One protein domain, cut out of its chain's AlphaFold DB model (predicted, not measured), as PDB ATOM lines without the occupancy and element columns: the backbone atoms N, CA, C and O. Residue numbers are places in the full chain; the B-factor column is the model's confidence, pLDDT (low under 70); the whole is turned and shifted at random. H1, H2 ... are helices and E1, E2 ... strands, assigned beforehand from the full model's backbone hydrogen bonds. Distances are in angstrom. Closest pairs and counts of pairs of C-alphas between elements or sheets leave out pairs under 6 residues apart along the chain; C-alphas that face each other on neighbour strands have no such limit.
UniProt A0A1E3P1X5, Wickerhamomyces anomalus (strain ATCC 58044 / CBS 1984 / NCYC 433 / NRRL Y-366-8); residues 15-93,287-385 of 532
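This is residues 15 to 93 and 287 to 385 of the 532 residues of a protein of Wickerhamomyces anomalus (strain ATCC 58044 / CBS 1984 / NCYC 433 / NRRL Y-366-8) (UniProt A0A1E3P1X5). One long helix, H2, runs through the middle, with H1, H5 and H8 packed round it and H10 crossing H8 on the side away from H1. The short helices H6 and H7 and the strands E1 and E2 lie at the end far from H1. The printed part has 178 residues, with ten named helices and two named strands in the order H1 to H7, E1, H8 to H10, E2; neither strand pairs with a named strand, and the class is mostly helix. It is compact, with a radius of gyration of the C-alphas of 16.3 A, and spans 46 by 37 by 28 A.

H2, residues 50 to 70, is the hub, touching five helices. H8, residues 343 to 354, touches it with residues 344 to 348 alone, at a shallow tilt of 22 degrees, opposite ways; the closest C-alphas, of Asn 65 and Pro 344, are 5.5 A apart. H10, residues 368 to 375, touches H8 at a steep tilt of 59 degrees, the closest C-alphas being those of Gly 345 and Gln 373, 4.1 A apart. H1, residues 15 to 32, makes a helical hairpin with H2 at 32 degrees, touching it with residues 19 to 22 alone; the closest C-alphas are those of Cys 22 and Cys 67, 5.8 A apart. H3, residues 83 to 90, makes another hairpin with H2, but they only just touch, with 3 pairs of C-alphas within 8 A. H5, residues 301 to 307, touches H2, and the C-alphas of Ile 63 and Phe 307 are the closest, at 7.0 A. H9, residues 356 to 359, only just touches H2, with 3 pairs within 8 A, and H4, residues 288 to 295, is near H9. Every O i to N i+4 pair is within hydrogen-bond range in H3, H4, H5, H8 and H7, residues 320 to 324, against 13 of 14 in H1, 16 of 17 in H2 and 3 of 4 in H10; H9 and H6, residues 314 to 317, are too short for such a pair.

H1 begins at C-alpha 15 (-50.783, 31.059, 31.394) and is 26.2 A long, H2 28.3 A and H8 16.8 A. E1, residues 330 to 338, is 17.8 A long and bends by 98 degrees at residue 333. E2, residues 382 to 385, ends at C-alpha 385 (-24.402, 46.215, 57.347).

The C-alphas of Ser 31 and Lys 385 are the farthest apart, at 49.3 A. Residues 94 to 286 are not printed, and C-alphas 93 and 287 are 29.6 A apart across the cut. The links H1 to H2 and H2 to H3 are long. The pLDDT is under 70 at residues 15 to 19, 43 to 49 and 71 to 80.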
ATOM      1  N   GLY A  15     -50.830  29.697  31.928       56.56
ATOM      2  CA  GLY A  15     -50.783  31.059  31.394       56.56
ATOM      3  C   GLY A  15     -52.167  31.603  31.029       56.56
ATOM      4  O   GLY A  15     -52.509  32.703  31.452       56.56
ATOM      5  N   SER A  16     -52.984  30.811  30.320       58.62
ATOM      6  CA  SER A  16     -54.360  31.181  29.946       58.62
ATOM      7  C   SER A  16     -55.245  31.435  31.170       58.62
ATOM      8  O   SER A  16     -55.890  32.474  31.254       58.62
ATOM      9  N   LEU A  17     -55.220  30.531  32.158       61.88
ATOM     10  CA  LEU A  17     -56.035  30.648  33.372       61.88
ATOM     11  C   LEU A  17     -55.683  31.904  34.197       61.88
ATOM     12  O   LEU A  17     -56.558  32.534  34.788       61.88
ATOM     13  N   LYS A  18     -54.398  32.288  34.228       63.97
ATOM     14  CA  LYS A  18     -53.930  33.511  34.901       63.97
ATOM     15  C   LYS A  18     -54.399  34.776  34.197       63.97
ATOM     16  O   LYS A  18     -54.805  35.725  34.866       63.97
ATOM     17  N   THR A  19     -54.347  34.802  32.866       64.38
ATOM     18  CA  THR A  19     -54.860  35.942  32.100       64.38
ATOM     19  C   THR A  19     -56.352  36.146  32.352       64.38
ATOM     20  O   THR A  19     -56.772  37.280  32.581       64.38
ATOM     21  N   ASP A  20     -57.122  35.059  32.423       76.94
ATOM     22  CA  ASP A  20     -58.550  35.119  32.730       76.94
ATOM     23  C   ASP A  20     -58.801  35.683  34.139       76.94
ATOM     24  O   ASP A  20     -59.637  36.566  34.306       76.94
ATOM     25  N   LEU A  21     -58.043  35.260  35.160       86.44
ATOM     26  CA  LEU A  21     -58.157  35.799  36.527       86.44
ATOM     27  C   LEU A  21     -57.863  37.305  36.609       86.44
ATOM     28  O   LEU A  21     -58.588  38.041  37.280       86.44
ATOM     29  N   CYS A  22     -56.817  37.765  35.922       87.69
ATOM     30  CA  CYS A  22     -56.445  39.176  35.880       87.69
ATOM     31  C   CYS A  22     -57.545  40.043  35.256       87.69
ATOM     32  O   CYS A  22     -57.942  41.045  35.852       87.69
ATOM     33  N   SER A  23     -58.072  39.647  34.095       86.50
ATOM     34  CA  SER A  23     -59.163  40.368  33.430       86.50
ATOM     35  C   SER A  23     -60.449  40.327  34.259       86.50
ATOM     36  O   SER A  23     -61.024  41.379  34.542       86.50
ATOM     37  N   ASN A  24     -60.827  39.146  34.765       89.56
ATOM     38  CA  ASN A  24     -62.018  38.954  35.597       89.56
ATOM     39  C   ASN A  24     -62.009  39.836  36.852       89.56
ATOM     40  O   ASN A  24     -63.054  40.349  37.248       89.56
ATOM     41  N   TYR A  25     -60.845  40.039  37.478       93.00
ATOM     42  CA  TYR A  25     -60.724  40.914  38.644       93.00
ATOM     43  C   TYR A  25     -61.097  42.366  38.322       93.00
ATOM     44  O   TYR A  25     -61.867  42.988  39.051       93.00
ATOM     45  N   PHE A  26     -60.571  42.933  37.233       92.88
ATOM     46  CA  PHE A  26     -60.887  44.317  36.874       92.88
ATOM     47  C   PHE A  26     -62.303  44.448  36.308       92.88
ATOM     48  O   PHE A  26     -63.000  45.406  36.647       92.88
ATOM     49  N   GLU A  27     -62.780  43.469  35.536       91.94
ATOM     50  CA  GLU A  27     -64.177  43.402  35.093       91.94
ATOM     51  C   GLU A  27     -65.151  43.366  36.275       91.94
ATOM     52  O   GLU A  27     -66.156  44.085  36.265       91.94
ATOM     53  N   SER A  28     -64.836  42.613  37.337       93.44
ATOM     54  CA  SER A  28     -65.679  42.580  38.530       93.44
ATOM     55  C   SER A  28     -65.747  43.953  39.199       93.44
ATOM     56  O   SER A  28     -66.842  44.384  39.561       93.44
ATOM     57  N   LEU A  29     -64.634  44.698  39.274       95.06
ATOM     58  CA  LEU A  29     -64.645  46.079  39.779       95.06
ATOM     59  C   LEU A  29     -65.561  46.988  38.948       95.06
ATOM     60  O   LEU A  29     -66.329  47.762  39.522       95.06
ATOM     61  N   TYR A  30     -65.537  46.881  37.614       93.62
ATOM     62  CA  TYR A  30     -66.458  47.629  36.747       93.62
ATOM     63  C   TYR A  30     -67.918  47.211  36.934       93.62
ATOM     64  O   TYR A  30     -68.804  48.070  36.884       93.62
ATOM     65  N   SER A  31     -68.174  45.919  37.161       93.38
ATOM     66  CA  SER A  31     -69.521  45.392  37.396       93.38
ATOM     67  C   SER A  31     -70.116  45.880  38.722       93.38
ATOM     68  O   SER A  31     -71.292  46.237  38.772       93.38
ATOM     69  N   GLU A  32     -69.294  45.972  39.772       94.50
ATOM     70  CA  GLU A  32     -69.696  46.463  41.092       94.50
ATOM     71  C   GLU A  32     -69.843  47.990  41.106       94.50
ATOM     72  O   GLU A  32     -70.785  48.533  41.685       94.50
ATOM     73  N   ASN A  33     -68.908  48.702  40.470       94.25
ATOM     74  CA  ASN A  33     -68.907  50.154  40.384       94.25
ATOM     75  C   ASN A  33     -68.111  50.636  39.162       94.25
ATOM     76  O   ASN A  33     -66.889  50.740  39.209       94.25
ATOM     77  N   LYS A  34     -68.799  51.085  38.105       91.94
ATOM     78  CA  LYS A  34     -68.161  51.644  36.892       91.94
ATOM     79  C   LYS A  34     -67.169  52.788  37.170       91.94
ATOM     80  O   LYS A  34     -66.215  52.997  36.422       91.94
ATOM     81  N   ASN A  35     -67.370  53.521  38.264       92.81
ATOM     82  CA  ASN A  35     -66.530  54.642  38.680       92.81
ATOM     83  C   ASN A  35     -65.484  54.254  39.736       92.81
ATOM     84  O   ASN A  35     -64.959  55.140  40.412       92.81
ATOM     85  N   TRP A  36     -65.172  52.961  39.902       95.75
ATOM     86  CA  TRP A  36     -64.094  52.524  40.789       95.75
ATOM     87  C   TRP A  36     -62.783  53.239  40.428       95.75
ATOM     88  O   TRP A  36     -62.529  53.556  39.263       95.75
ATOM     89  N   LYS A  37     -61.983  53.550  41.446       94.69
ATOM     90  CA  LYS A  37     -60.649  54.147  41.334       94.69
ATOM     91  C   LYS A  37     -59.921  53.987  42.661       94.69
ATOM     92  O   LYS A  37     -60.561  53.724  43.685       94.69
ATOM     93  N   ILE A  38     -58.605  54.175  42.657       95.56
ATOM     94  CA  ILE A  38     -57.866  54.273  43.914       95.56
ATOM     95  C   ILE A  38     -58.295  55.513  44.705       95.56
ATOM     96  O   ILE A  38     -58.903  56.453  44.182       95.56
ATOM     97  N   LYS A  39     -57.962  55.522  45.992       93.56
ATOM     98  CA  LYS A  39     -58.130  56.689  46.850       93.56
ATOM     99  C   LYS A  39     -57.421  57.896  46.228       93.56
ATOM    100  O   LYS A  39     -56.239  57.829  45.902       93.56
ATOM    101  N   GLU A  40     -58.129  59.018  46.149       89.06
ATOM    102  CA  GLU A  40     -57.562  60.268  45.646       89.06
ATOM    103  C   GLU A  40     -56.368  60.749  46.484       89.06
ATOM    104  O   GLU A  40     -56.354  60.655  47.721       89.06
ATOM    105  N   PHE A  41     -55.400  61.330  45.781       86.12
ATOM    106  CA  PHE A  41     -54.244  62.017  46.340       86.12
ATOM    107  C   PHE A  41     -54.644  63.430  46.785       86.12
ATOM    108  O   PHE A  41     -54.365  64.421  46.113       86.12
ATOM    109  N   SER A  42     -55.381  63.537  47.895       70.56
ATOM    110  CA  SER A  42     -55.765  64.828  48.473       70.56
ATOM    111  C   SER A  42     -55.035  65.087  49.791       70.56
ATOM    112  O   SER A  42     -54.900  64.197  50.628       70.56
ATOM    113  N   LYS A  43     -54.614  66.345  49.993       61.06
ATOM    114  CA  LYS A  43     -54.015  66.849  51.247       61.06
ATOM    115  C   LYS A  43     -55.057  67.134  52.346       61.06
ATOM    116  O   LYS A  43     -54.819  67.917  53.261       61.06
ATOM    117  N   ARG A  44     -56.295  66.648  52.191       59.44
ATOM    118  CA  ARG A  44     -57.349  66.827  53.197       59.44
ATOM    119  C   ARG A  44     -57.514  65.515  53.941       59.44
ATOM    120  O   ARG A  44     -57.994  64.542  53.356       59.44
ATOM    121  N   LYS A  45     -57.192  65.526  55.237       55.62
ATOM    122  CA  LYS A  45     -57.436  64.394  56.135       55.62
ATOM    123  C   LYS A  45     -58.879  63.929  56.000       55.62
ATOM    124  O   LYS A  45     -59.819  64.656  56.330       55.62
ATOM    125  N   SER A  46     -59.050  62.703  55.520       58.69
ATOM    126  CA  SER A  46     -60.348  62.052  55.571       58.69
ATOM    127  C   SER A  46     -60.662  61.747  57.033       58.69
ATOM    128  O   SER A  46     -59.942  60.986  57.679       58.69
ATOM    129  N   LEU A  47     -61.721  62.362  57.564       53.97
ATOM    130  CA  LEU A  47     -62.127  62.195  58.963       53.97
ATOM    131  C   LEU A  47     -62.534  60.741  59.278       53.97
ATOM    132  O   LEU A  47     -62.433  60.328  60.430       53.97
ATOM    133  N   PHE A  48     -62.934  59.948  58.270       58.66
ATOM    134  CA  PHE A  48     -63.354  58.552  58.428       58.66
ATOM    135  C   PHE A  48     -62.996  57.687  57.205       58.66
ATOM    136  O   PHE A  48     -63.223  58.070  56.062       58.66
ATOM    137  N   GLY A  49     -62.468  56.478  57.435       69.25
ATOM    138  CA  GLY A  49     -62.312  55.443  56.396       69.25
ATOM    139  C   GLY A  49     -61.067  55.534  55.497       69.25
ATOM    140  O   GLY A  49     -60.830  54.605  54.726       69.25
ATOM    141  N   GLY A  50     -60.235  56.574  55.634       85.50
ATOM    142  CA  GLY A  50     -59.035  56.793  54.807       85.50
ATOM    143  C   GLY A  50     -58.086  55.588  54.728       85.50
ATOM    144  O   GLY A  50     -57.765  55.123  53.637       85.50
ATOM    145  N   LYS A  51     -57.744  54.982  55.875       91.75
ATOM    146  CA  LYS A  51     -56.881  53.784  55.936       91.75
ATOM    147  C   LYS A  51     -57.455  52.575  55.187       91.75
ATOM    148  O   LYS A  51     -56.711  51.881  54.503       91.75
ATOM    149  N   ASN A  52     -58.763  52.329  55.276       94.12
ATOM    150  CA  ASN A  52     -59.396  51.214  54.559       94.12
ATOM    151  C   ASN A  52     -59.406  51.457  53.044       94.12
ATOM    152  O   ASN A  52     -59.223  50.518  52.275       94.12
ATOM    153  N   ALA A  53     -59.586  52.711  52.617       94.50
ATOM    154  CA  ALA A  53     -59.473  53.083  51.210       94.50
ATOM    155  C   ALA A  53     -58.039  52.894  50.688       94.50
ATOM    156  O   ALA A  53     -57.867  52.380  49.585       94.50
ATOM    157  N   VAL A  54     -57.015  53.231  51.487       96.38
ATOM    158  CA  VAL A  54     -55.607  52.946  51.153       96.38
ATOM    159  C   VAL A  54     -55.356  51.444  51.030       96.38
ATOM    160  O   VAL A  54     -54.810  51.021  50.019       96.38
ATOM    161  N   ILE A  55     -55.807  50.627  51.991       97.19
ATOM    162  CA  ILE A  55     -55.644  49.159  51.945       97.19
ATOM    163  C   ILE A  55     -56.219  48.585  50.640       97.19
ATOM    164  O   ILE A  55     -55.530  47.851  49.936       97.19
ATOM    165  N   LYS A  56     -57.452  48.968  50.276       96.31
ATOM    166  CA  LYS A  56     -58.076  48.538  49.013       96.31
ATOM    167  C   LYS A  56     -57.306  49.033  47.786       96.31
ATOM    168  O   LYS A  56     -57.083  48.273  46.853       96.31
ATOM    169  N   SER A  57     -56.853  50.287  47.803       97.94
ATOM    170  CA  SER A  57     -56.078  50.873  46.701       97.94
ATOM    171  C   SER A  57     -54.755  50.141  46.478       97.94
ATOM    172  O   SER A  57     -54.417  49.824  45.343       97.94
ATOM    173  N   ILE A  58     -54.036  49.815  47.557       98.25
ATOM    174  CA  ILE A  58     -52.807  49.014  47.512       98.25
ATOM    175  C   ILE A  58     -53.076  47.626  46.934       98.25
ATOM    176  O   ILE A  58     -52.285  47.153  46.124       98.25
ATOM    177  N   GLN A  59     -54.195  46.995  47.296       97.25
ATOM    178  CA  GLN A  59     -54.574  45.708  46.719       97.25
ATOM    179  C   GLN A  59     -54.763  45.806  45.195       97.25
ATOM    180  O   GLN A  59     -54.185  45.003  44.466       97.25
ATOM    181  N   HIS A  60     -55.499  46.814  44.710       97.50
ATOM    182  CA  HIS A  60     -55.684  47.039  43.270       97.50
ATOM    183  C   HIS A  60     -54.351  47.276  42.547       97.50
ATOM    184  O   HIS A  60     -54.096  46.654  41.518       97.50
ATOM    185  N   LEU A  61     -53.480  48.125  43.109       97.81
ATOM    186  CA  LEU A  61     -52.148  48.403  42.564       97.81
ATOM    187  C   LEU A  61     -51.288  47.138  42.493       97.81
ATOM    188  O   LEU A  61     -50.624  46.890  41.491       97.81
ATOM    189  N   ARG A  62     -51.303  46.313  43.544       96.12
ATOM    190  CA  ARG A  62     -50.494  45.094  43.601       96.12
ATOM    191  C   ARG A  62     -50.952  44.050  42.589       96.12
ATOM    192  O   ARG A  62     -50.114  43.483  41.894       96.12
ATOM    193  N   ILE A  63     -52.263  43.831  42.490       95.31
ATOM    194  CA  ILE A  63     -52.850  42.905  41.515       95.31
ATOM    195  C   ILE A  63     -52.559  43.391  40.097       95.31
ATOM    196  O   ILE A  63     -52.077  42.612  39.282       95.31
ATOM    197  N   TYR A  64     -52.750  44.686  39.824       95.25
ATOM    198  CA  TYR A  64     -52.393  45.281  38.538       95.25
ATOM    199  C   TYR A  64     -50.921  45.037  38.183       95.25
ATOM    200  O   TYR A  64     -50.625  44.516  37.112       95.25
ATOM    201  N   ASN A  65     -49.999  45.359  39.095       94.44
ATOM    202  CA  ASN A  65     -48.569  45.196  38.860       94.44
ATOM    203  C   ASN A  65     -48.199  43.735  38.573       94.44
ATOM    204  O   ASN A  65     -47.409  43.450  37.672       94.44
ATOM    205  N   GLN A  66     -48.781  42.797  39.321       92.31
ATOM    206  CA  GLN A  66     -48.541  41.375  39.114       92.31
ATOM    207  C   GLN A  66     -49.077  40.897  37.758       92.31
ATOM    208  O   GLN A  66     -48.396  40.164  37.037       92.31
ATOM    209  N   CYS A  67     -50.280  41.345  37.404       90.12
ATOM    210  CA  CYS A  67     -50.974  40.956  36.189       90.12
ATOM    211  C   CYS A  67     -50.380  41.575  34.928       90.12
ATOM    212  O   CYS A  67     -50.292  40.888  33.921       90.12
ATOM    213  N   PHE A  68     -49.979  42.842  34.947       89.62
ATOM    214  CA  PHE A  68     -49.699  43.585  33.713       89.62
ATOM    215  C   PHE A  68     -48.280  44.133  33.616       89.62
ATOM    216  O   PHE A  68     -47.928  44.637  32.559       89.62
ATOM    217  N   ILE A  69     -47.459  44.003  34.664       90.19
ATOM    218  CA  ILE A  69     -46.041  44.397  34.633       90.19
ATOM    219  C   ILE A  69     -45.135  43.169  34.800       90.19
ATOM    220  O   ILE A  69     -44.240  42.950  33.987       90.19
ATOM    221  N   ASN A  70     -45.371  42.340  35.823       83.88
ATOM    222  CA  ASN A  70     -44.482  41.219  36.161       83.88
ATOM    223  C   ASN A  70     -44.674  39.960  35.303       83.88
ATOM    224  O   ASN A  70     -43.720  39.204  35.138       83.88
ATOM    225  N   SER A  71     -45.884  39.698  34.795       69.69
ATOM    226  CA  SER A  71     -46.179  38.485  34.020       69.69
ATOM    227  C   SER A  71     -46.023  38.722  32.511       69.69
ATOM    228  O   SER A  71     -46.815  39.454  31.922       69.69
ATOM    229  N   PRO A  72     -45.061  38.068  31.829       55.50
ATOM    230  CA  PRO A  72     -44.912  38.167  30.374       55.50
ATOM    231  C   PRO A  72     -46.087  37.540  29.606       55.50
ATOM    232  O   PRO A  72     -46.382  37.944  28.486       55.50
ATOM    233  N   SER A  73     -46.764  36.552  30.202       48.00
ATOM    234  CA  SER A  73     -47.851  35.772  29.589       48.00
ATOM    235  C   SER A  73     -49.158  36.550  29.396       48.00
ATOM    236  O   SER A  73     -49.955  36.199  28.534       48.00
ATOM    237  N   SER A  74     -49.372  37.620  30.155       51.81
ATOM    238  CA  SER A  74     -50.551  38.498  30.093       51.81
ATOM    239  C   SER A  74     -50.357  39.714  29.182       51.81
ATOM    240  O   SER A  74     -51.315  40.446  28.944       51.81
ATOM    241  N   LYS A  75     -49.156  39.904  28.609       51.88
ATOM    242  CA  LYS A  75     -48.848  41.019  27.694       51.88
ATOM    243  C   LYS A  75     -49.625  40.961  26.366       51.88
ATOM    244  O   LYS A  75     -49.788  41.995  25.733       51.88
ATOM    245  N   ASN A  76     -50.129  39.786  25.963       45.97
ATOM    246  CA  ASN A  76     -50.701  39.568  24.623       45.97
ATOM    247  C   ASN A  76     -52.207  39.240  24.577       45.97
ATOM    248  O   ASN A  76     -52.753  39.146  23.483       45.97
ATOM    249  N   ASN A  77     -52.889  39.086  25.720       50.22
ATOM    250  CA  ASN A  77     -54.300  38.658  25.783       50.22
ATOM    251  C   ASN A  77     -55.174  39.605  26.637       50.22
ATOM    252  O   ASN A  77     -56.068  39.186  27.364       50.22
ATOM    253  N   SER A  78     -54.932  40.911  26.533       55.25
ATOM    254  CA  SER A  78     -55.725  41.991  27.145       55.25
ATOM    255  C   SER A  78     -56.954  42.398  26.316       55.25
ATOM    256  O   SER A  78     -57.565  43.424  26.596       55.25
ATOM    257  N   ALA A  79     -57.344  41.615  25.302       56.78
ATOM    258  CA  ALA A  79     -58.356  41.982  24.301       56.78
ATOM    259  C   ALA A  79     -59.753  42.337  24.864       56.78
ATOM    260  O   ALA A  79     -60.592  42.846  24.123       56.78
ATOM    261  N   HIS A  80     -60.001  42.087  26.153       68.94
ATOM    262  CA  HIS A  80     -61.289  42.299  26.815       68.94
ATOM    263  C   HIS A  80     -61.294  43.413  27.878       68.94
ATOM    264  O   HIS A  80     -62.370  43.773  28.351       68.94
ATOM    265  N   ILE A  81     -60.144  44.017  28.208       82.25
ATOM    266  CA  ILE A  81     -60.048  45.074  29.230       82.25
ATOM    267  C   ILE A  81     -59.419  46.358  28.679       82.25
ATOM    268  O   ILE A  81     -58.480  46.324  27.889       82.25
ATOM    269  N   ASP A  82     -59.924  47.506  29.129       90.75
ATOM    270  CA  ASP A  82     -59.379  48.820  28.784       90.75
ATOM    271  C   ASP A  82     -58.236  49.184  29.748       90.75
ATOM    272  O   ASP A  82     -58.455  49.760  30.819       90.75
ATOM    273  N   LEU A  83     -56.999  48.822  29.388       90.94
ATOM    274  CA  LEU A  83     -55.824  49.117  30.215       90.94
ATOM    275  C   LEU A  83     -55.562  50.616  30.346       90.94
ATOM    276  O   LEU A  83     -55.024  51.036  31.368       90.94
ATOM    277  N   LYS A  84     -55.964  51.427  29.361       93.69
ATOM    278  CA  LYS A  84     -55.821  52.884  29.425       93.69
ATOM    279  C   LYS A  84     -56.688  53.452  30.548       93.69
ATOM    280  O   LYS A  84     -56.203  54.251  31.353       93.69
ATOM    281  N   ASP A  85     -57.948  53.029  30.636       95.19
ATOM    282  CA  ASP A  85     -58.850  53.460  31.711       95.19
ATOM    283  C   ASP A  85     -58.433  52.896  33.081       95.19
ATOM    284  O   ASP A  85     -58.427  53.630  34.074       95.19
ATOM    285  N   ILE A  86     -57.994  51.632  33.140       95.56
ATOM    286  CA  ILE A  86     -57.458  51.016  34.367       95.56
ATOM    287  C   ILE A  86     -56.234  51.794  34.877       95.56
ATOM    288  O   ILE A  86     -56.211  52.199  36.041       95.56
ATOM    289  N   GLU A  87     -55.234  52.056  34.028       95.81
ATOM    290  CA  GLU A  87     -54.033  52.813  34.405       95.81
ATOM    291  C   GLU A  87     -54.391  54.222  34.884       95.81
ATOM    292  O   GLU A  87     -53.897  54.653  35.922       95.81
ATOM    293  N   LYS A  88     -55.323  54.910  34.213       96.12
ATOM    294  CA  LYS A  88     -55.808  56.230  34.642       96.12
ATOM    295  C   LYS A  88     -56.459  56.199  36.031       96.12
ATOM    296  O   LYS A  88     -56.313  57.143  36.808       96.12
ATOM    297  N   LYS A  89     -57.189  55.129  36.358       96.94
ATOM    298  CA  LYS A  89     -57.847  54.937  37.664       96.94
ATOM    299  C   LYS A  89     -56.885  54.542  38.779       96.94
ATOM    300  O   LYS A  89     -57.209  54.791  39.941       96.94
ATOM    301  N   LEU A  90     -55.758  53.916  38.440       97.00
ATOM    302  CA  LEU A  90     -54.721  53.470  39.376       97.00
ATOM    303  C   LEU A  90     -53.615  54.513  39.585       97.00
ATOM    304  O   LEU A  90     -53.083  54.624  40.684       97.00
ATOM    305  N   TYR A  91     -53.306  55.301  38.556       95.88
ATOM    306  CA  TYR A  91     -52.186  56.243  38.513       95.88
ATOM    307  C   TYR A  91     -52.632  57.641  38.055       95.88
ATOM    308  O   TYR A  91     -52.079  58.187  37.105       95.88
ATOM    309  N   PRO A  92     -53.618  58.266  38.725       95.00
ATOM    310  CA  PRO A  92     -54.272  59.480  38.231       95.00
ATOM    311  C   PRO A  92     -53.363  60.718  38.150       95.00
ATOM    312  O   PRO A  92     -53.758  61.707  37.543       95.00
ATOM    313  N   SER A  93     -52.176  60.687  38.765       95.00
ATOM    314  CA  SER A  93     -51.183  61.771  38.684       95.00
ATOM    315  C   SER A  93     -50.308  61.702  37.434       95.00
ATOM    316  O   SER A  93     -49.605  62.669  37.138       95.00
ATOM    317  N   ASN A 287     -45.524  54.826  66.245       94.62
ATOM    318  CA  ASN A 287     -46.666  54.330  67.013       94.62
ATOM    319  C   ASN A 287     -47.109  52.946  66.497       94.62
ATOM    320  O   ASN A 287     -47.271  52.760  65.289       94.62
ATOM    321  N   SER A 288     -47.399  52.011  67.407       95.38
ATOM    322  CA  SER A 288     -47.819  50.642  67.071       95.38
ATOM    323  C   SER A 288     -49.037  50.592  66.140       95.38
ATOM    324  O   SER A 288     -49.108  49.741  65.266       95.38
ATOM    325  N   GLY A 289     -49.980  51.533  66.253       96.31
ATOM    326  CA  GLY A 289     -51.143  51.613  65.364       96.31
ATOM    327  C   GLY A 289     -50.802  51.980  63.913       96.31
ATOM    328  O   GLY A 289     -51.581  51.674  63.008       96.31
ATOM    329  N   HIS A 290     -49.655  52.623  63.666       95.50
ATOM    330  CA  HIS A 290     -49.123  52.804  62.313       95.50
ATOM    331  C   HIS A 290     -48.395  51.549  61.833       95.50
ATOM    332  O   HIS A 290     -48.612  51.152  60.694       95.50
ATOM    333  N   VAL A 291     -47.628  50.871  62.693       97.06
ATOM    334  CA  VAL A 291     -46.993  49.580  62.359       97.06
ATOM    335  C   VAL A 291     -48.045  48.544  61.952       97.06
ATOM    336  O   VAL A 291     -47.947  47.944  60.886       97.06
ATOM    337  N   GLU A 292     -49.116  48.397  62.736       97.19
ATOM    338  CA  GLU A 292     -50.235  47.503  62.415       97.19
ATOM    339  C   GLU A 292     -50.984  47.919  61.143       97.19
ATOM    340  O   GLU A 292     -51.516  47.078  60.420       97.19
ATOM    341  N   PHE A 293     -51.023  49.217  60.836       97.44
ATOM    342  CA  PHE A 293     -51.554  49.682  59.560       97.44
ATOM    343  C   PHE A 293     -50.663  49.243  58.392       97.44
ATOM    344  O   PHE A 293     -51.194  48.686  57.438       97.44
ATOM    345  N   TYR A 294     -49.339  49.393  58.490       97.81
ATOM    346  CA  TYR A 294     -48.409  48.913  57.463       97.81
ATOM    347  C   TYR A 294     -48.456  47.398  57.277       97.81
ATOM    348  O   TYR A 294     -48.444  46.942  56.139       97.81
ATOM    349  N   LYS A 295     -48.607  46.614  58.355       97.56
ATOM    350  CA  LYS A 295     -48.799  45.155  58.255       97.56
ATOM    351  C   LYS A 295     -50.019  44.792  57.406       97.56
ATOM    352  O   LYS A 295     -49.960  43.859  56.617       97.56
ATOM    353  N   LYS A 296     -51.110  45.561  57.510       97.50
ATOM    354  CA  LYS A 296     -52.319  45.374  56.683       97.50
ATOM    355  C   LYS A 296     -52.129  45.755  55.215       97.50
ATOM    356  O   LYS A 296     -52.981  45.412  54.404       97.50
ATOM    357  N   LEU A 297     -51.058  46.477  54.878       98.19
ATOM    358  CA  LEU A 297     -50.692  46.765  53.493       98.19
ATOM    359  C   LEU A 297     -49.849  45.649  52.874       98.19
ATOM    360  O   LEU A 297     -49.625  45.705  51.675       98.19
ATOM    361  N   LEU A 298     -49.366  44.664  53.636       98.19
ATOM    362  CA  LEU A 298     -48.558  43.561  53.107       98.19
ATOM    363  C   LEU A 298     -49.434  42.543  52.345       98.19
ATOM    364  O   LEU A 298     -50.659  42.540  52.512       98.19
ATOM    365  N   PRO A 299     -48.849  41.704  51.471       97.38
ATOM    366  CA  PRO A 299     -49.576  40.632  50.799       97.38
ATOM    367  C   PRO A 299     -50.242  39.657  51.766       97.38
ATOM    368  O   PRO A 299     -49.618  39.171  52.708       97.38
ATOM    369  N   GLY A 300     -51.524  39.382  51.524       95.06
ATOM    370  CA  GLY A 300     -52.307  38.399  52.264       95.06
ATOM    371  C   GLY A 300     -52.427  37.068  51.522       95.06
ATOM    372  O   GLY A 300     -52.081  36.946  50.350       95.06
ATOM    373  N   LEU A 301     -52.998  36.064  52.194       94.19
ATOM    374  CA  LEU A 301     -53.182  34.716  51.632       94.19
ATOM    375  C   LEU A 301     -53.965  34.713  50.314       94.19
ATOM    376  O   LEU A 301     -53.643  33.942  49.419       94.19
ATOM    377  N   LYS A 302     -54.972  35.581  50.184       91.19
ATOM    378  CA  LYS A 302     -55.761  35.687  48.952       91.19
ATOM    379  C   LYS A 302     -54.916  36.184  47.775       91.19
ATOM    380  O   LYS A 302     -55.008  35.624  46.694       91.19
ATOM    381  N   ASP A 303     -54.056  37.176  48.004       93.06
ATOM    382  CA  ASP A 303     -53.155  37.698  46.968       93.06
ATOM    383  C   ASP A 303     -52.200  36.601  46.466       93.06
ATOM    384  O   ASP A 303     -51.920  36.507  45.273       93.06
ATOM    385  N   HIS A 304     -51.746  35.737  47.378       93.56
ATOM    386  CA  HIS A 304     -50.898  34.598  47.051       93.56
ATOM    387  C   HIS A 304     -51.640  33.498  46.282       93.56
ATOM    388  O   HIS A 304     -51.146  33.031  45.263       93.56
ATOM    389  N   MET A 305     -52.819  33.085  46.752       91.69
ATOM    390  CA  MET A 305     -53.572  31.992  46.128       91.69
ATOM    391  C   MET A 305     -54.118  32.364  44.746       91.69
ATOM    392  O   MET A 305     -54.075  31.532  43.845       91.69
ATOM    393  N   ASP A 306     -54.606  33.595  44.579       90.56
ATOM    394  CA  ASP A 306     -55.294  34.008  43.352       90.56
ATOM    395  C   ASP A 306     -54.315  34.542  42.290       90.56
ATOM    396  O   ASP A 306     -54.544  34.365  41.096       90.56
ATOM    397  N   PHE A 307     -53.216  35.190  42.705       90.31
ATOM    398  CA  PHE A 307     -52.309  35.912  41.796       90.31
ATOM    399  C   PHE A 307     -50.829  35.530  41.946       90.31
ATOM    400  O   PHE A 307     -49.970  36.139  41.301       90.31
ATOM    401  N   GLU A 308     -50.508  34.543  42.788       91.69
ATOM    402  CA  GLU A 308     -49.136  34.090  43.077       91.69
ATOM    403  C   GLU A 308     -48.216  35.197  43.607       91.69
ATOM    404  O   GLU A 308     -46.994  35.146  43.466       91.69
ATOM    405  N   ILE A 309     -48.795  36.210  44.250       94.00
ATOM    406  CA  ILE A 309     -48.018  37.269  44.886       94.00
ATOM    407  C   ILE A 309     -47.333  36.668  46.125       94.00
ATOM    408  O   ILE A 309     -48.019  36.096  46.979       94.00
ATOM    409  N   PRO A 310     -45.999  36.759  46.262       95.19
ATOM    410  CA  PRO A 310     -45.314  36.192  47.416       95.19
ATOM    411  C   PRO A 310     -45.750  36.851  48.728       95.19
ATOM    412  O   PRO A 310     -45.921  38.069  48.811       95.19
ATOM    413  N   LEU A 311     -45.904  36.033  49.768       95.38
ATOM    414  CA  LEU A 311     -46.054  36.523  51.134       95.38
ATOM    415  C   LEU A 311     -44.709  37.052  51.636       95.38
ATOM    416  O   LEU A 311     -43.654  36.544  51.259       95.38
ATOM    417  N   VAL A 312     -44.759  38.039  52.526       95.25
ATOM    418  CA  VAL A 312     -43.559  38.537  53.205       95.25
ATOM    419  C   VAL A 312     -43.069  37.556  54.268       95.25
ATOM    420  O   VAL A 312     -43.860  36.929  54.976       95.25
ATOM    421  N   GLY A 313     -41.754  37.448  54.397       94.25
ATOM    422  CA  GLY A 313     -41.068  36.628  55.377       94.25
ATOM    423  C   GLY A 313     -40.329  37.446  56.433       94.25
ATOM    424  O   GLY A 313     -40.626  38.608  56.724       94.25
ATOM    425  N   ASN A 314     -39.328  36.799  57.035       92.75
ATOM    426  CA  ASN A 314     -38.573  37.359  58.156       92.75
ATOM    427  C   ASN A 314     -37.774  38.605  57.771       92.75
ATOM    428  O   ASN A 314     -37.518  39.437  58.631       92.75
ATOM    429  N   GLN A 315     -37.384  38.761  56.505       91.75
ATOM    430  CA  GLN A 315     -36.629  39.935  56.077       91.75
ATOM    431  C   GLN A 315     -37.392  41.241  56.352       91.75
ATOM    432  O   GLN A 315     -36.805  42.202  56.849       91.75
ATOM    433  N   THR A 316     -38.692  41.267  56.065       94.69
ATOM    434  CA  THR A 316     -39.573  42.382  56.416       94.69
ATOM    435  C   THR A 316     -39.970  42.327  57.885       94.69
ATOM    436  O   THR A 316     -39.811  43.309  58.607       94.69
ATOM    437  N   MET A 317     -40.479  41.184  58.351       95.00
ATOM    438  CA  MET A 317     -41.153  41.107  59.654       95.00
ATOM    439  C   MET A 317     -40.208  41.232  60.853       95.00
ATOM    440  O   MET A 317     -40.628  41.710  61.906       95.00
ATOM    441  N   GLU A 318     -38.937  40.856  60.693       94.12
ATOM    442  CA  GLU A 318     -37.927  40.900  61.755       94.12
ATOM    443  C   GLU A 318     -37.017  42.136  61.678       94.12
ATOM    444  O   GLU A 318     -36.059  42.232  62.446       94.12
ATOM    445  N   ASN A 319     -37.291  43.085  60.775       93.19
ATOM    446  CA  ASN A 319     -36.524  44.325  60.704       93.19
ATOM    447  C   ASN A 319     -36.856  45.284  61.864       93.19
ATOM    448  O   ASN A 319     -37.879  45.158  62.543       93.19
ATOM    449  N   ASP A 320     -36.003  46.286  62.071       91.94
ATOM    450  CA  ASP A 320     -36.123  47.245  63.177       91.94
ATOM    451  C   ASP A 320     -37.437  48.034  63.181       91.94
ATOM    452  O   ASP A 320     -37.938  48.408  64.246       91.94
ATOM    453  N   PHE A 321     -38.027  48.256  62.006       94.81
ATOM    454  CA  PHE A 321     -39.282  48.978  61.863       94.81
ATOM    455  C   PHE A 321     -40.472  48.144  62.358       94.81
ATOM    456  O   PHE A 321     -41.239  48.601  63.204       94.81
ATOM    457  N   PHE A 322     -40.625  46.904  61.883       95.88
ATOM    458  CA  PHE A 322     -41.762  46.051  62.248       95.88
ATOM    459  C   PHE A 322     -41.600  45.372  63.608       95.88
ATOM    460  O   PHE A 322     -42.581  45.261  64.345       95.88
ATOM    461  N   LYS A 323     -40.384  44.935  63.950       93.94
ATOM    462  CA  LYS A 323     -40.104  44.184  65.180       93.94
ATOM    463  C   LYS A 323     -39.891  45.084  66.389       93.94
ATOM    464  O   LYS A 323     -40.372  44.785  67.480       93.94
ATOM    465  N   HIS A 324     -39.145  46.171  66.204       91.31
ATOM    466  CA  HIS A 324     -38.694  47.039  67.295       91.31
ATOM    467  C   HIS A 324     -39.338  48.429  67.278       91.31
ATOM    468  O   HIS A 324     -39.127  49.214  68.203       91.31
ATOM    469  N   HIS A 325     -40.171  48.715  66.271       93.44
ATOM    470  CA  HIS A 325     -40.880  49.982  66.100       93.44
ATOM    471  C   HIS A 325     -39.939  51.186  65.988       93.44
ATOM    472  O   HIS A 325     -40.348  52.307  66.301       93.44
ATOM    473  N   TYR A 326     -38.694  50.993  65.547       91.69
ATOM    474  CA  TYR A 326     -37.812  52.114  65.244       91.69
ATOM    475  C   TYR A 326     -38.360  52.884  64.043       91.69
ATOM    476  O   TYR A 326     -38.764  52.308  63.035       91.69
ATOM    477  N   LYS A 327     -38.419  54.210  64.175       91.31
ATOM    478  CA  LYS A 327     -39.028  55.087  63.170       91.31
ATOM    479  C   LYS A 327     -38.145  55.277  61.935       91.31
ATOM    480  O   LYS A 327     -38.684  55.518  60.859       91.31
ATOM    481  N   GLN A 328     -36.827  55.243  62.115       90.19
ATOM    482  CA  GLN A 328     -35.838  55.513  61.075       90.19
ATOM    483  C   GLN A 328     -35.023  54.243  60.854       90.19
ATOM    484  O   GLN A 328     -34.210  53.882  61.700       90.19
ATOM    485  N   LEU A 329     -35.272  53.554  59.746       94.50
ATOM    486  CA  LEU A 329     -34.470  52.415  59.314       94.50
ATOM    487  C   LEU A 329     -33.667  52.781  58.070       94.50
ATOM    488  O   LEU A 329     -32.511  52.392  57.996       94.50
ATOM    489  N   MET A 330     -34.226  53.535  57.122       96.12
ATOM    490  CA  MET A 330     -33.580  53.824  55.843       96.12
ATOM    491  C   MET A 330     -33.157  55.290  55.703       96.12
ATOM    492  O   MET A 330     -33.923  56.192  56.005       96.12
ATOM    493  N   GLU A 331     -31.967  55.537  55.160       96.25
ATOM    494  CA  GLU A 331     -31.568  56.823  54.585       96.25
ATOM    495  C   GLU A 331     -31.704  56.740  53.055       96.25
ATOM    496  O   GLU A 331     -31.217  55.795  52.433       96.25
ATOM    497  N   SER A 332     -32.385  57.717  52.449       96.25
ATOM    498  CA  SER A 332     -32.704  57.742  51.012       96.25
ATOM    499  C   SER A 332     -31.853  58.725  50.209       96.25
ATOM    500  O   SER A 332     -32.190  59.028  49.065       96.25
ATOM    501  N   GLY A 333     -30.753  59.221  50.788       96.69
ATOM    502  CA  GLY A 333     -29.754  60.001  50.057       96.69
ATOM    503  C   GLY A 333     -29.216  59.251  48.839       96.69
ATOM    504  O   GLY A 333     -29.155  59.821  47.757       96.69
ATOM    505  N   ALA A 334     -28.905  57.962  48.989       98.00
ATOM    506  CA  ALA A 334     -28.525  57.091  47.883       98.00
ATOM    507  C   ALA A 334     -29.392  55.826  47.852       98.00
ATOM    508  O   ALA A 334     -29.602  55.183  48.882       98.00
ATOM    509  N   VAL A 335     -29.864  55.439  46.666       98.50
ATOM    510  CA  VAL A 335     -30.606  54.190  46.437       98.50
ATOM    511  C   VAL A 335     -30.048  53.499  45.203       98.50
ATOM    512  O   VAL A 335     -30.092  54.055  44.109       98.50
ATOM    513  N   VAL A 336     -29.556  52.269  45.361       98.69
ATOM    514  CA  VAL A 336     -29.044  51.469  44.237       98.69
ATOM    515  C   VAL A 336     -30.061  50.386  43.924       98.69
ATOM    516  O   VAL A 336     -30.405  49.597  44.801       98.69
ATOM    517  N   MET A 337     -30.576  50.327  42.700       98.25
ATOM    518  CA  MET A 337     -31.700  49.444  42.384       98.25
ATOM    519  C   MET A 337     -31.671  48.982  40.930       98.25
ATOM    520  O   MET A 337     -31.575  49.805  40.027       98.25
ATOM    521  N   ASN A 338     -31.824  47.676  40.692       98.31
ATOM    522  CA  ASN A 338     -32.335  47.162  39.421       98.31
ATOM    523  C   ASN A 338     -33.814  47.552  39.334       98.31
ATOM    524  O   ASN A 338     -34.704  46.884  39.860       98.31
ATOM    525  N   ARG A 339     -34.067  48.704  38.732       96.31
ATOM    526  CA  ARG A 339     -35.378  49.315  38.611       96.31
ATOM    527  C   ARG A 339     -36.335  48.456  37.797       96.31
ATOM    528  O   ARG A 339     -37.492  48.334  38.190       96.31
ATOM    529  N   LYS A 340     -35.859  47.817  36.727       95.19
ATOM    530  CA  LYS A 340     -36.684  46.958  35.864       95.19
ATOM    531  C   LYS A 340     -37.404  45.882  36.672       95.19
ATOM    532  O   LYS A 340     -38.614  45.721  36.560       95.19
ATOM    533  N   ALA A 341     -36.687  45.232  37.581       94.88
ATOM    534  CA  ALA A 341     -37.241  44.193  38.438       94.88
ATOM    535  C   ALA A 341     -37.893  44.722  39.739       94.88
ATOM    536  O   ALA A 341     -38.272  43.920  40.596       94.88
ATOM    537  N   ARG A 342     -37.960  46.044  39.958       96.19
ATOM    538  CA  ARG A 342     -38.502  46.686  41.178       96.19
ATOM    539  C   ARG A 342     -39.536  47.787  40.900       96.19
ATOM    540  O   ARG A 342     -40.042  48.397  41.847       96.19
ATOM    541  N   LEU A 343     -39.909  48.008  39.636       96.88
ATOM    542  CA  LEU A 343     -40.906  49.007  39.249       96.88
ATOM    543  C   LEU A 343     -42.255  48.834  39.977       96.88
ATOM    544  O   LEU A 343     -42.760  49.840  40.472       96.88
ATOM    545  N   PRO A 344     -42.817  47.617  40.149       96.81
ATOM    546  CA  PRO A 344     -44.026  47.421  40.951       96.81
ATOM    547  C   PRO A 344     -43.967  48.054  42.340       96.81
ATOM    548  O   PRO A 344     -44.896  48.745  42.763       96.81
ATOM    549  N   GLY A 345     -42.859  47.831  43.051       97.81
ATOM    550  CA  GLY A 345     -42.659  48.392  44.374       97.81
ATOM    551  C   GLY A 345     -42.514  49.908  44.326       97.81
ATOM    552  O   GLY A 345     -43.114  50.577  45.157       97.81
ATOM    553  N   LEU A 346     -41.833  50.464  43.314       98.00
ATOM    554  CA  LEU A 346     -41.709  51.918  43.128       98.00
ATOM    555  C   LEU A 346     -43.051  52.604  42.843       98.00
ATOM    556  O   LEU A 346     -43.317  53.677  43.384       98.00
ATOM    557  N   LEU A 347     -43.919  51.988  42.038       98.19
ATOM    558  CA  LEU A 347     -45.268  52.498  41.766       98.19
ATOM    559  C   LEU A 347     -46.123  52.538  43.037       98.19
ATOM    560  O   LEU A 347     -46.841  53.510  43.301       98.19
ATOM    561  N   ILE A 348     -45.999  51.500  43.864       98.31
ATOM    562  CA  ILE A 348     -46.655  51.438  45.168       98.31
ATOM    563  C   ILE A 348     -46.064  52.484  46.125       98.31
ATOM    564  O   ILE A 348     -46.827  53.226  46.744       98.31
ATOM    565  N   SER A 349     -44.735  52.609  46.211       98.00
ATOM    566  CA  SER A 349     -44.053  53.625  47.027       98.00
ATOM    567  C   SER A 349     -44.489  55.039  46.662       98.00
ATOM    568  O   SER A 349     -44.812  55.833  47.543       98.00
ATOM    569  N   THR A 350     -44.572  55.324  45.364       97.25
ATOM    570  CA  THR A 350     -45.008  56.617  44.837       97.25
ATOM    571  C   THR A 350     -46.445  56.917  45.256       97.25
ATOM    572  O   THR A 350     -46.719  57.992  45.777       97.25
ATOM    573  N   SER A 351     -47.357  55.950  45.132       96.38
ATOM    574  CA  SER A 351     -48.746  56.122  45.585       96.38
ATOM    575  C   SER A 351     -48.827  56.353  47.100       96.38
ATOM    576  O   SER A 351     -49.544  57.242  47.560       96.38
ATOM    577  N   MET A 352     -48.037  55.615  47.890       96.50
ATOM    578  CA  MET A 352     -47.954  55.807  49.342       96.50
ATOM    579  C   MET A 352     -47.362  57.162  49.739       96.50
ATOM    580  O   MET A 352     -47.743  57.716  50.769       96.50
ATOM    581  N   GLN A 353     -46.455  57.732  48.949       94.88
ATOM    582  CA  GLN A 353     -45.952  59.079  49.210       94.88
ATOM    583  C   GLN A 353     -47.070  60.124  49.127       94.88
ATOM    584  O   GLN A 353     -47.038  61.117  49.857       94.88
ATOM    585  N   LEU A 354     -48.036  59.908  48.236       92.88
ATOM    586  CA  LEU A 354     -49.102  60.858  47.935       92.88
ATOM    587  C   LEU A 354     -50.318  60.742  48.866       92.88
ATOM    588  O   LEU A 354     -51.154  61.647  48.895       92.88
ATOM    589  N   TRP A 355     -50.428  59.664  49.645       92.50
ATOM    590  CA  TRP A 355     -51.437  59.540  50.697       92.50
ATOM    591  C   TRP A 355     -50.875  59.982  52.051       92.50
ATOM    592  O   TRP A 355     -49.815  59.530  52.487       92.50
ATOM    593  N   GLU A 356     -51.602  60.850  52.757       90.81
ATOM    594  CA  GLU A 356     -51.207  61.318  54.093       90.81
ATOM    595  C   GLU A 356     -51.162  60.168  55.104       90.81
ATOM    596  O   GLU A 356     -50.278  60.125  55.956       90.81
ATOM    597  N   GLU A 357     -52.066  59.189  54.979       92.56
ATOM    598  CA  GLU A 357     -52.148  58.046  55.892       92.56
ATOM    599  C   GLU A 357     -50.866  57.201  55.935       92.56
ATOM    600  O   GLU A 357     -50.603  56.547  56.949       92.56
ATOM    601  N   THR A 358     -50.086  57.218  54.851       93.94
ATOM    602  CA  THR A 358     -48.802  56.523  54.707       93.94
ATOM    603  C   THR A 358     -47.609  57.478  54.790       93.94
ATOM    604  O   THR A 358     -46.600  57.140  55.389       93.94
ATOM    605  N   SER A 359     -47.684  58.703  54.276       92.44
ATOM    606  CA  SER A 359     -46.526  59.612  54.318       92.44
ATOM    607  C   SER A 359     -46.335  60.325  55.667       92.44
ATOM    608  O   SER A 359     -45.209  60.427  56.146       92.44
ATOM    609  N   GLU A 360     -47.409  60.777  56.327       91.12
ATOM    610  CA  GLU A 360     -47.337  61.554  57.583       91.12
ATOM    611  C   GLU A 360     -46.693  60.794  58.763       91.12
ATOM    612  O   GLU A 360     -45.944  61.408  59.530       91.12
ATOM    613  N   PRO A 361     -46.922  59.475  58.952       92.06
ATOM    614  CA  PRO A 361     -46.286  58.731  60.041       92.06
ATOM    615  C   PRO A 361     -44.757  58.647  59.932       92.06
ATOM    616  O   PRO A 361     -44.079  58.398  60.934       92.06
ATOM    617  N   LEU A 362     -44.218  58.833  58.726       91.81
ATOM    618  CA  LEU A 362     -42.808  58.663  58.393       91.81
ATOM    619  C   LEU A 362     -42.084  60.013  58.323       91.81
ATOM    620  O   LEU A 362     -42.674  61.080  58.493       91.81
ATOM    621  N   TYR A 363     -40.769  59.978  58.122       85.00
ATOM    622  CA  TYR A 363     -39.983  61.179  57.851       85.00
ATOM    623  C   TYR A 363     -39.655  61.261  56.357       85.00
ATOM    624  O   TYR A 363     -38.687  60.662  55.896       85.00
ATOM    625  N   GLY A 364     -40.464  62.012  55.606       85.19
ATOM    626  CA  GLY A 364     -40.272  62.186  54.164       85.19
ATOM    627  C   GLY A 364     -40.605  60.920  53.370       85.19
ATOM    628  O   GLY A 364     -41.666  60.334  53.559       85.19
ATOM    629  N   ASP A 365     -39.699  60.534  52.477       90.50
ATOM    630  CA  ASP A 365     -39.813  59.418  51.526       90.50
ATOM    631  C   ASP A 365     -39.136  58.122  52.007       90.50
ATOM    632  O   ASP A 365     -39.365  57.047  51.457       90.50
ATOM    633  N   LYS A 366     -38.298  58.221  53.041       93.06
ATOM    634  CA  LYS A 366     -37.240  57.260  53.367       93.06
ATOM    635  C   LYS A 366     -37.684  55.801  53.472       93.06
ATOM    636  O   LYS A 366     -37.210  54.955  52.721       93.06
ATOM    637  N   GLU A 367     -38.627  55.501  54.360       96.75
ATOM    638  CA  GLU A 367     -39.059  54.112  54.582       96.75
ATOM    639  C   GLU A 367     -39.903  53.558  53.424       96.75
ATOM    640  O   GLU A 367     -40.036  52.345  53.263       96.75
ATOM    641  N   LEU A 368     -40.471  54.430  52.580       97.50
ATOM    642  CA  LEU A 368     -41.365  54.010  51.501       97.50
ATOM    643  C   LEU A 368     -40.628  53.233  50.407       97.50
ATOM    644  O   LEU A 368     -41.262  52.426  49.728       97.50
ATOM    645  N   TRP A 369     -39.314  53.418  50.259       97.75
ATOM    646  CA  TRP A 369     -38.492  52.711  49.273       97.75
ATOM    647  C   TRP A 369     -38.508  51.198  49.465       97.75
ATOM    648  O   TRP A 369     -38.773  50.474  48.510       97.75
ATOM    649  N   TRP A 370     -38.276  50.709  50.685       97.88
ATOM    650  CA  TRP A 370     -38.283  49.273  50.980       97.88
ATOM    651  C   TRP A 370     -39.688  48.756  51.320       97.88
ATOM    652  O   TRP A 370     -40.027  47.619  50.972       97.88
ATOM    653  N   LEU A 371     -40.539  49.590  51.939       98.12
ATOM    654  CA  LEU A 371     -41.929  49.228  52.223       98.12
ATOM    655  C   LEU A 371     -42.686  48.927  50.935       98.12
ATOM    656  O   LEU A 371     -43.393  47.928  50.882       98.12
ATOM    657  N   GLY A 372     -42.521  49.735  49.881       98.19
ATOM    658  CA  GLY A 372     -43.194  49.483  48.607       98.19
ATOM    659  C   GLY A 372     -42.777  48.164  47.962       98.19
ATOM    660  O   GLY A 372     -43.633  47.452  47.444       98.19
ATOM    661  N   GLN A 373     -41.500  47.778  48.072       98.06
ATOM    662  CA  GLN A 373     -41.025  46.472  47.593       98.06
ATOM    663  C   GLN A 373     -41.681  45.330  48.379       98.06
ATOM    664  O   GLN A 373     -42.306  44.452  47.783       98.06
ATOM    665  N   SER A 374     -41.657  45.404  49.711       98.12
ATOM    666  CA  SER A 374     -42.279  44.405  50.594       98.12
ATOM    667  C   SER A 374     -43.786  44.287  50.347       98.12
ATOM    668  O   SER A 374     -44.327  43.195  50.194       98.12
ATOM    669  N   ILE A 375     -44.466  45.431  50.230       98.19
ATOM    670  CA  ILE A 375     -45.891  45.519  49.916       98.19
ATOM    671  C   ILE A 375     -46.172  44.952  48.529       98.19
ATOM    672  O   ILE A 375     -47.216  44.343  48.352       98.19
ATOM    673  N   SER A 376     -45.274  45.097  47.554       97.06
ATOM    674  CA  SER A 376     -45.438  44.487  46.231       97.06
ATOM    675  C   SER A 376     -45.258  42.962  46.218       97.06
ATOM    676  O   SER A 376     -45.551  42.338  45.202       97.06
ATOM    677  N   GLY A 377     -44.813  42.358  47.327       95.81
ATOM    678  CA  GLY A 377     -44.447  40.941  47.402       95.81
ATOM    679  C   GLY A 377     -43.013  40.654  46.948       95.81
ATOM    680  O   GLY A 377     -42.706  39.532  46.561       95.81
ATOM    681  N   ASN A 378     -42.126  41.655  46.969       94.69
ATOM    682  CA  ASN A 378     -40.727  41.514  46.576       94.69
ATOM    683  C   ASN A 378     -39.784  41.870  47.736       94.69
ATOM    684  O   ASN A 378     -39.511  43.038  48.003       94.69
ATOM    685  N   GLU A 379     -39.243  40.849  48.401       93.94
ATOM    686  CA  GLU A 379     -38.234  41.012  49.457       93.94
ATOM    687  C   GLU A 379     -36.791  40.917  48.937       93.94
ATOM    688  O   GLU A 379     -35.849  40.881  49.722       93.94
ATOM    689  N   ASN A 380     -36.569  40.914  47.619       94.75
ATOM    690  CA  ASN A 380     -35.220  40.911  47.050       94.75
ATOM    691  C   ASN A 380     -34.613  42.323  47.085       94.75
ATOM    692  O   ASN A 380     -34.422  42.983  46.063       94.75
ATOM    693  N   TYR A 381     -34.322  42.787  48.294       96.75
ATOM    694  CA  TYR A 381     -33.517  43.965  48.595       96.75
ATOM    695  C   TYR A 381     -32.571  43.652  49.760       96.75
ATOM    696  O   TYR A 381     -32.657  42.595  50.377       96.75
ATOM    697  N   ALA A 382     -31.625  44.533  50.051       97.06
ATOM    698  CA  ALA A 382     -30.706  44.374  51.167       97.06
ATOM    699  C   ALA A 382     -30.357  45.736  51.764       97.06
ATOM    700  O   ALA A 382     -30.247  46.730  51.051       97.06
ATOM    701  N   PHE A 383     -30.167  45.764  53.080       97.06
ATOM    702  CA  PHE A 383     -29.636  46.925  53.784       97.06
ATOM    703  C   PHE A 383     -28.141  46.742  54.043       97.06
ATOM    704  O   PHE A 383     -27.744  45.670  54.513       97.06
ATOM    705  N   ASN A 384     -27.337  47.787  53.820       95.88
ATOM    706  CA  ASN A 384     -25.905  47.789  54.147       95.88
ATOM    707  C   ASN A 384     -25.676  47.457  55.630       95.88
ATOM    708  O   ASN A 384     -26.427  47.916  56.483       95.88
ATOM    709  N   LYS A 385     -24.630  46.701  55.971       94.25
ATOM    710  CA  LYS A 385     -24.402  46.215  57.347       94.25
ATOM    711  C   LYS A 385     -24.448  47.303  58.433       94.25
ATOM    712  O   LYS A 385     -25.054  47.087  59.479       94.25
TER     713      LYS A 385